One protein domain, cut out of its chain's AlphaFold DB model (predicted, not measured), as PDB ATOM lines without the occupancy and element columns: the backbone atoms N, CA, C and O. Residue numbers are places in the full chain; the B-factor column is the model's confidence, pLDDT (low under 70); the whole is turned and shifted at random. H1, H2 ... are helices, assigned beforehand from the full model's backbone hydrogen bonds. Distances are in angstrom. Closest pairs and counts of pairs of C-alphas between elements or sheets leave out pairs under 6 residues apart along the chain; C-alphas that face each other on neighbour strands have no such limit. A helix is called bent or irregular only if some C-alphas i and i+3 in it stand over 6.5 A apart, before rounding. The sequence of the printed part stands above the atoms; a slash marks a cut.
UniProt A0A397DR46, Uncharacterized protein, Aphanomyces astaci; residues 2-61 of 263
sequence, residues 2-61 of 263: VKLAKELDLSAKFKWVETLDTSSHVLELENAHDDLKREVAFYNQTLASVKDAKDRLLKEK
ATOM      1  N   VAL A   2     146.567 226.341 265.727       71.38
ATOM      2  CA  VAL A   2     147.507 225.866 266.776       71.38
ATOM      3  C   VAL A   2     148.655 224.984 266.251       71.38
ATOM      4  O   VAL A   2     149.771 225.091 266.744       71.38
ATOM      5  N   LYS A   3     148.426 224.142 265.230       74.81
ATOM      6  CA  LYS A   3     149.502 223.338 264.609       74.81
ATOM      7  C   LYS A   3     150.550 224.204 263.891       74.81
ATOM      8  O   LYS A   3     151.733 223.993 264.101       74.81
ATOM      9  N   LEU A   4     150.105 225.218 263.142       79.25
ATOM     10  CA  LEU A   4     150.987 226.171 262.452       79.25
ATOM     11  C   LEU A   4     151.810 227.006 263.440       79.25
ATOM     12  O   LEU A   4     152.995 227.213 263.220       79.25
ATOM     13  N   ALA A   5     151.199 227.439 264.548       79.69
ATOM     14  CA  ALA A   5     151.910 228.179 265.589       79.69
ATOM     15  C   ALA A   5     153.059 227.358 266.194       79.69
ATOM     16  O   ALA A   5     154.140 227.892 266.379       79.69
ATOM     17  N   LYS A   6     152.853 226.055 266.433       78.88
ATOM     18  CA  LYS A   6     153.907 225.154 266.934       78.88
ATOM     19  C   LYS A   6     155.020 224.900 265.918       78.88
ATOM     20  O   LYS A   6     156.159 224.683 266.303       78.88
ATOM     21  N   GLU A   7     154.696 224.889 264.631       80.75
ATOM     22  CA  GLU A   7     155.672 224.645 263.565       80.75
ATOM     23  C   GLU A   7     156.581 225.862 263.321       80.75
ATOM     24  O   GLU A   7     157.786 225.711 263.078       80.75
ATOM     25  N   LEU A   8     156.001 227.059 263.464       82.25
ATOM     26  CA  LEU A   8     156.671 228.360 263.397       82.25
ATOM     27  C   LEU A   8     157.314 228.792 264.721       82.25
ATOM     28  O   LEU A   8     157.988 229.819 264.751       82.25
ATOM     29  N   ASP A   9     157.114 228.042 265.804       80.31
ATOM     30  CA  ASP A   9     157.722 228.354 267.091       80.31
ATOM     31  C   ASP A   9     159.222 228.029 267.053       80.31
ATOM     32  O   ASP A   9     159.657 226.874 267.098       80.31
ATOM     33  N   LEU A  10     160.019 229.083 266.909       79.44
ATOM     34  CA  LEU A  10     161.476 229.018 266.837       79.44
ATOM     35  C   LEU A  10     162.112 228.903 268.228       79.44
ATOM     36  O   LEU A  10     163.273 228.507 268.324       79.44
ATOM     37  N   SER A  11     161.359 229.177 269.302       76.50
ATOM     38  CA  SER A  11     161.871 229.162 270.679       76.50
ATOM     39  C   SER A  11     162.312 227.767 271.137       76.50
ATOM     40  O   SER A  11     163.239 227.636 271.930       76.50
ATOM     41  N   ALA A  12     161.690 226.713 270.597       77.44
ATOM     42  CA  ALA A  12     162.067 225.328 270.871       77.44
ATOM     43  C   ALA A  12     163.293 224.863 270.065       77.44
ATOM     44  O   ALA A  12     163.902 223.849 270.406       77.44
ATOM     45  N   LYS A  13     163.631 225.564 268.973       84.12
ATOM     46  CA  LYS A  13     164.695 225.173 268.034       84.12
ATOM     47  C   LYS A  13     166.017 225.881 268.319       84.12
ATOM     48  O   LYS A  13     167.068 225.284 268.107       84.12
ATOM     49  N   PHE A  14     165.964 227.124 268.789       85.44
ATOM     50  CA  PHE A  14     167.138 227.974 268.965       85.44
ATOM     51  C   PHE A  14     167.351 228.369 270.421       85.44
ATOM     52  O   PHE A  14     166.435 228.352 271.244       85.44
ATOM     53  N   LYS A  15     168.592 228.735 270.753       87.75
ATOM     54  CA  LYS A  15     168.895 229.286 272.072       87.75
ATOM     55  C   LYS A  15     168.201 230.640 272.214       87.75
ATOM     56  O   LYS A  15     168.152 231.414 271.266       87.75
ATOM     57  N   TRP A  16     167.764 230.971 273.427       89.00
ATOM     58  CA  TRP A  16     167.093 232.242 273.721       89.00
ATOM     59  C   TRP A  16     167.864 233.495 273.253       89.00
ATOM     60  O   TRP A  16     167.261 234.505 272.914       89.00
ATOM     61  N   VAL A  17     169.198 233.449 273.179       89.19
ATOM     62  CA  VAL A  17     170.022 234.565 272.670       89.19
ATOM     63  C   VAL A  17     169.742 234.917 271.210       89.19
ATOM     64  O   VAL A  17     170.001 236.042 270.800       89.19
ATOM     65  N   GLU A  18     169.219 233.984 270.424       88.19
ATOM     66  CA  GLU A  18     168.899 234.219 269.017       88.19
ATOM     67  C   GLU A  18     167.533 234.897 268.844       88.19
ATOM     68  O   GLU A  18     167.305 235.577 267.846       88.19
ATOM     69  N   THR A  19     166.643 234.763 269.833       87.62
ATOM     70  CA  THR A  19     165.308 235.376 269.834       87.62
ATOM     71  C   THR A  19     165.248 236.665 270.658       87.62
ATOM     72  O   THR A  19     164.527 237.588 270.281       87.62
ATOM     73  N   LEU A  20     166.010 236.750 271.761       88.94
ATOM     74  CA  LEU A  20     166.054 237.864 272.728       88.94
ATOM     75  C   LEU A  20     164.674 238.330 273.217       88.94
ATOM     76  O   LEU A  20     164.478 239.491 273.578       88.94
ATOM     77  N   ASP A  21     163.708 237.421 273.244       88.62
ATOM     78  CA  ASP A  21     162.321 237.709 273.557       88.62
ATOM     79  C   ASP A  21     162.047 237.633 275.068       88.62
ATOM     80  O   ASP A  21     162.412 236.680 275.759       88.62
ATOM     81  N   THR A  22     161.377 238.650 275.609       85.44
ATOM     82  CA  THR A  22     160.930 238.693 277.012       85.44
ATOM     83  C   THR A  22     159.473 239.138 277.088       85.44
ATOM     84  O   THR A  22     159.157 240.316 277.249       85.44
ATOM     85  N   SER A  23     158.572 238.161 276.974       79.31
ATOM     86  CA  SER A  23     157.110 238.317 277.030       79.31
ATOM     87  C   SER A  23     156.502 237.967 278.399       79.31
ATOM     88  O   SER A  23     155.295 237.775 278.507       79.31
ATOM     89  N   SER A  24     157.322 237.867 279.451       80.62
ATOM     90  CA  SER A  24     156.930 237.367 280.777       80.62
ATOM     91  C   SER A  24     155.982 238.287 281.547       80.62
ATOM     92  O   SER A  24     155.187 237.802 282.350       80.62
ATOM     93  N   HIS A  25     156.070 239.599 281.348       85.81
ATOM     94  CA  HIS A  25     155.311 240.556 282.148       85.81
ATOM     95  C   HIS A  25     153.999 240.943 281.454       85.81
ATOM     96  O   HIS A  25     153.935 241.046 280.229       85.81
ATOM     97  N   VAL A  26     152.942 241.139 282.238       86.62
ATOM     98  CA  VAL A  26     151.619 241.528 281.740       86.62
ATOM     99  C   VAL A  26     151.449 243.035 281.902       86.62
ATOM    100  O   VAL A  26     151.829 243.609 282.919       86.62
ATOM    101  N   LEU A  27     150.852 243.672 280.895       86.19
ATOM    102  CA  LEU A  27     150.516 245.091 280.942       86.19
ATOM    103  C   LEU A  27     149.305 245.327 281.848       86.19
ATOM    104  O   LEU A  27     148.173 245.020 281.478       86.19
ATOM    105  N   GLU A  28     149.547 245.911 283.015       82.56
ATOM    106  CA  GLU A  28     148.500 246.331 283.944       82.56
ATOM    107  C   GLU A  28     148.020 247.745 283.587       82.56
ATOM    108  O   GLU A  28     148.747 248.729 283.739       82.56
ATOM    109  N   LEU A  29     146.789 247.851 283.081       85.75
ATOM    110  CA  LEU A  29     146.158 249.117 282.702       85.75
ATOM    111  C   LEU A  29     144.741 249.198 283.277       85.75
ATOM    112  O   LEU A  29     143.885 248.390 282.932       85.75
ATOM    113  N   GLU A  30     144.478 250.209 284.107       82.62
ATOM    114  CA  GLU A  30     143.128 250.494 284.627       82.62
ATOM    115  C   GLU A  30     142.227 251.137 283.562       82.62
ATOM    116  O   GLU A  30     141.051 250.809 283.440       82.62
ATOM    117  N   ASN A  31     142.775 252.089 282.799       85.88
ATOM    118  CA  ASN A  31     142.044 252.841 281.786       85.88
ATOM    119  C   ASN A  31     142.938 253.096 280.569       85.88
ATOM    120  O   ASN A  31     143.973 253.751 280.671       85.88
ATOM    121  N   ALA A  32     142.511 252.612 279.403       87.94
ATOM    122  CA  ALA A  32     143.261 252.734 278.158       87.94
ATOM    123  C   ALA A  32     143.314 254.167 277.595       87.94
ATOM    124  O   ALA A  32     144.166 254.450 276.752       87.94
ATOM    125  N   HIS A  33     142.420 255.064 278.028       91.88
ATOM    126  CA  HIS A  33     142.347 256.445 277.539       91.88
ATOM    127  C   HIS A  33     143.206 257.434 278.337       91.88
ATOM    128  O   HIS A  33     143.424 258.551 277.870       91.88
ATOM    129  N   ASP A  34     143.699 257.044 279.515       93.12
ATOM    130  CA  ASP A  34     144.626 257.864 280.295       93.12
ATOM    131  C   ASP A  34     146.054 257.667 279.775       93.12
ATOM    132  O   ASP A  34     146.721 256.681 280.089       93.12
ATOM    133  N   ASP A  35     146.508 258.613 278.952       93.94
ATOM    134  CA  ASP A  35     147.811 258.549 278.292       93.94
ATOM    135  C   ASP A  35     148.971 258.515 279.295       93.94
ATOM    136  O   ASP A  35     149.878 257.704 279.160       93.94
ATOM    137  N   LEU A  36     148.919 259.313 280.367       92.44
ATOM    138  CA  LEU A  36     150.017 259.372 281.337       92.44
ATOM    139  C   LEU A  36     150.171 258.051 282.090       92.44
ATOM    140  O   LEU A  36     151.287 257.551 282.239       92.44
ATOM    141  N   LYS A  37     149.057 257.468 282.547       93.00
ATOM    142  CA  LYS A  37     149.088 256.153 283.201       93.00
ATOM    143  C   LYS A  37     149.515 255.056 282.230       93.00
ATOM    144  O   LYS A  37     150.274 254.167 282.615       93.00
ATOM    145  N   ARG A  38     149.069 255.136 280.977       94.44
ATOM    146  CA  ARG A  38     149.421 254.177 279.932       94.44
ATOM    147  C   ARG A  38     150.915 254.196 279.604       94.44
ATOM    148  O   ARG A  38     151.534 253.136 279.578       94.44
ATOM    149  N   GLU A  39     151.511 255.375 279.450       93.75
ATOM    150  CA  GLU A  39     152.955 255.517 279.222       93.75
ATOM    151  C   GLU A  39     153.777 254.990 280.407       93.75
ATOM    152  O   GLU A  39     154.787 254.309 280.216       93.75
ATOM    153  N   VAL A  40     153.326 255.226 281.646       93.56
ATOM    154  CA  VAL A  40     153.981 254.676 282.846       93.56
ATOM    155  C   VAL A  40     153.900 253.149 282.879       93.56
ATOM    156  O   VAL A  40     154.889 252.493 283.212       93.56
ATOM    157  N   ALA A  41     152.765 252.562 282.502       93.75
ATOM    158  CA  ALA A  41     152.626 251.112 282.421       93.75
ATOM    159  C   ALA A  41     153.545 250.507 281.344       93.75
ATOM    160  O   ALA A  41     154.253 249.538 281.625       93.75
ATOM    161  N   PHE A  42     153.623 251.109 280.150       93.75
ATOM    162  CA  PHE A  42     154.566 250.691 279.102       93.75
ATOM    163  C   PHE A  42     156.023 250.798 279.559       93.75
ATOM    164  O   PHE A  42     156.834 249.900 279.310       93.75
ATOM    165  N   TYR A  43     156.360 251.867 280.278       94.56
ATOM    166  CA  TYR A  43     157.687 252.049 280.851       94.56
ATOM    167  C   TYR A  43     158.022 250.969 281.890       94.56
ATOM    168  O   TYR A  43     159.088 250.360 281.833       94.56
ATOM    169  N   ASN A  44     157.112 250.679 282.820       93.50
ATOM    170  CA  ASN A  44     157.346 249.677 283.861       93.50
ATOM    171  C   ASN A  44     157.475 248.264 283.283       93.50
ATOM    172  O   ASN A  44     158.375 247.519 283.672       93.50
ATOM    173  N   GLN A  45     156.624 247.933 282.313       93.69
ATOM    174  CA  GLN A  45     156.664 246.678 281.572       93.69
ATOM    175  C   GLN A  45     158.012 246.483 280.868       93.69
ATOM    176  O   GLN A  45     158.676 245.463 281.046       93.69
ATOM    177  N   THR A  46     158.443 247.478 280.087       94.00
ATOM    178  CA  THR A  46     159.718 247.414 279.356       94.00
ATOM    179  C   THR A  46     160.907 247.338 280.305       94.00
ATOM    180  O   THR A  46     161.831 246.562 280.072       94.00
ATOM    181  N   LEU A  47     160.874 248.074 281.418       94.44
ATOM    182  CA  LEU A  47     161.910 248.028 282.446       94.44
ATOM    183  C   LEU A  47     162.025 246.631 283.069       94.44
ATOM    184  O   LEU A  47     163.143 246.137 283.237       94.44
ATOM    185  N   ALA A  48     160.901 245.987 283.394       94.12
ATOM    186  CA  ALA A  48     160.881 244.623 283.911       94.12
ATOM    187  C   ALA A  48     161.452 243.626 282.882       94.12
ATOM    188  O   ALA A  48     162.420 242.930 283.190       94.12
ATOM    189  N   SER A  49     160.990 243.676 281.626       94.19
ATOM    190  CA  SER A  49     161.496 242.814 280.544       94.19
ATOM    191  C   SER A  49     163.000 242.987 280.297       94.19
ATOM    192  O   SER A  49     163.704 242.015 280.012       94.19
ATOM    193  N   VAL A  50     163.520 244.214 280.412       94.62
ATOM    194  CA  VAL A  50     164.956 244.506 280.270       94.62
ATOM    195  C   VAL A  50     165.762 243.944 281.443       94.62
ATOM    196  O   VAL A  50     166.881 243.473 281.232       94.62
ATOM    197  N   LYS A  51     165.225 243.960 282.671       94.44
ATOM    198  CA  LYS A  51     165.872 243.324 283.831       94.44
ATOM    199  C   LYS A  51     165.954 241.809 283.657       94.44
ATOM    200  O   LYS A  51     167.044 241.258 283.790       94.44
ATOM    201  N   ASP A  52     164.853 241.175 283.263       93.81
ATOM    202  CA  ASP A  52     164.808 239.739 282.975       93.81
ATOM    203  C   ASP A  52     165.823 239.355 281.887       93.81
ATOM    204  O   ASP A  52     166.598 238.407 282.045       93.81
ATOM    205  N   ALA A  53     165.868 240.121 280.791       94.12
ATOM    206  CA  ALA A  53     166.814 239.889 279.703       94.12
ATOM    207  C   ALA A  53     168.270 240.075 280.157       94.12
ATOM    208  O   ALA A  53     169.136 239.261 279.834       94.12
ATOM    209  N   LYS A  54     168.545 241.114 280.954       94.44
ATOM    210  CA  LYS A  54     169.872 241.367 281.525       94.44
ATOM    211  C   LYS A  54     170.346 240.194 282.385       94.44
ATOM    212  O   LYS A  54     171.494 239.776 282.240       94.44
ATOM    213  N   ASP A  55     169.493 239.653 283.249       94.00
ATOM    214  CA  ASP A  55     169.862 238.542 284.132       94.00
ATOM    215  C   ASP A  55     170.167 237.263 283.341       94.00
ATOM    216  O   ASP A  55     171.102 236.529 283.673       94.00
ATOM    217  N   ARG A  56     169.434 237.014 282.249       93.38
ATOM    218  CA  ARG A  56     169.728 235.912 281.319       93.38
ATOM    219  C   ARG A  56     171.056 236.124 280.581       93.38
ATOM    220  O   ARG A  56     171.885 235.219 280.572       93.38
ATOM    221  N   LEU A  57     171.313 237.323 280.047       94.44
ATOM    222  CA  LEU A  57     172.580 237.649 279.371       94.44
ATOM    223  C   LEU A  57     173.791 237.517 280.307       94.44
ATOM    224  O   LEU A  57     174.843 237.027 279.896       94.44
ATOM    225  N   LEU A  58     173.636 237.896 281.580       94.31
ATOM    226  CA  LEU A  58     174.671 237.727 282.602       94.31
ATOM    227  C   LEU A  58     174.978 236.251 282.884       94.31
ATOM    228  O   LEU A  58     176.153 235.891 282.973       94.31
ATOM    229  N   LYS A  59     173.955 235.387 282.980       93.62
ATOM    230  CA  LYS A  59     174.137 233.930 283.146       93.62
ATOM    231  C   LYS A  59     174.914 233.316 281.984       93.62
ATOM    232  O   LYS A  59     175.749 232.442 282.194       93.62
ATOM    233  N   GLU A  60     174.668 233.805 280.775       92.38
ATOM    234  CA  GLU A  60     175.337 233.342 279.561       92.38
ATOM    235  C   GLU A  60     176.688 234.019 279.286       92.38
ATOM    236  O   GLU A  60     177.365 233.661 278.324       92.38
ATOM    237  N   LYS A  61     177.113 234.954 280.148       93.31
ATOM    238  CA  LYS A  61     178.366 235.719 280.032       93.31
ATOM    239  C   LYS A  61     178.473 236.538 278.737       93.31
ATOM    240  O   LYS A  61     179.569 236.735 278.216       93.31
TER     241      LYS A  61
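What this domain is: This is residues 2 to 61 of the 263 residues of an uncharacterized protein of Aphanomyces astaci (UniProt A0A397DR46). One long straight helix, H3, makes one side of a flat, loosely built model, and the stretch before it runs back alongside it, with residues 20 to 27 packed on it. The tiny helix H2 sits near the last turns of H3, and from there the chain leads to an arm, residues 2 to 9, that sticks out on the side away from H3 and bears the short helix H1. The printed part has 60 residues with three named helices, in the order H1, H2, H3, and no named strand; its class is all helix. It is only just loose, close to extended, with a radius of gyration of the C-alphas of 15.2 A, and the C-alphas span 40 by 35 by 11 A.

How they stand to each other: H3, residues 35 to 59, touches no helix. H2, residues 16 to 19, is close to H3 but not clearly touching, with 1 pair of C-alphas within 8 A: the closest C-alphas are those of Val 17 and Leu 57, 7.8 A apart. The centres of H2 and H3 are 17.6 A apart. H1, residues 2 to 7, is apart from H3 and also apart from H2. In H1 and H3 each pair of O i and N i+4 is within hydrogen-bond range; H2, with 4 residues, is too short for such a pair, and its 1 pair of O i and N i+3 is within range.

Where its parts are: H3 has 25 residues, Asp 35 to Lys 59, and measures 36.4 A from first to last C-alpha. It begins with C-alpha 35 at (147.811, 258.549, 278.292) and ends with C-alpha 59 at (174.137, 233.930, 283.146). H2 has 4 residues, Trp 16 to Thr 19, and measures 5.3 A. H1 has 6 residues, Val 2 to Glu 7, and measures 8.9 A, with C-alpha 2 at (147.507, 225.866, 266.776). No helix is bent or irregular.

The domain as a whole: The two C-alphas farthest apart are those of His 33 and Lys 61, 41.6 A. The link from H2 to H3, residues 20 to 34, is long, while the 8 residues between H1 and H2 make a short link. Residues 2 to 9, of which 2 to 7 belong to H1, stand free, and so do residues 31 to 36, of which 35 to 36 belong to H3. Without these stretches the body has 46 residues and spans 37 by 22 by 11 A. The printed part has no cut. Its mean pLDDT is 88.3, with 77 for H1 and 94 for H3, and no printed residue is under 70.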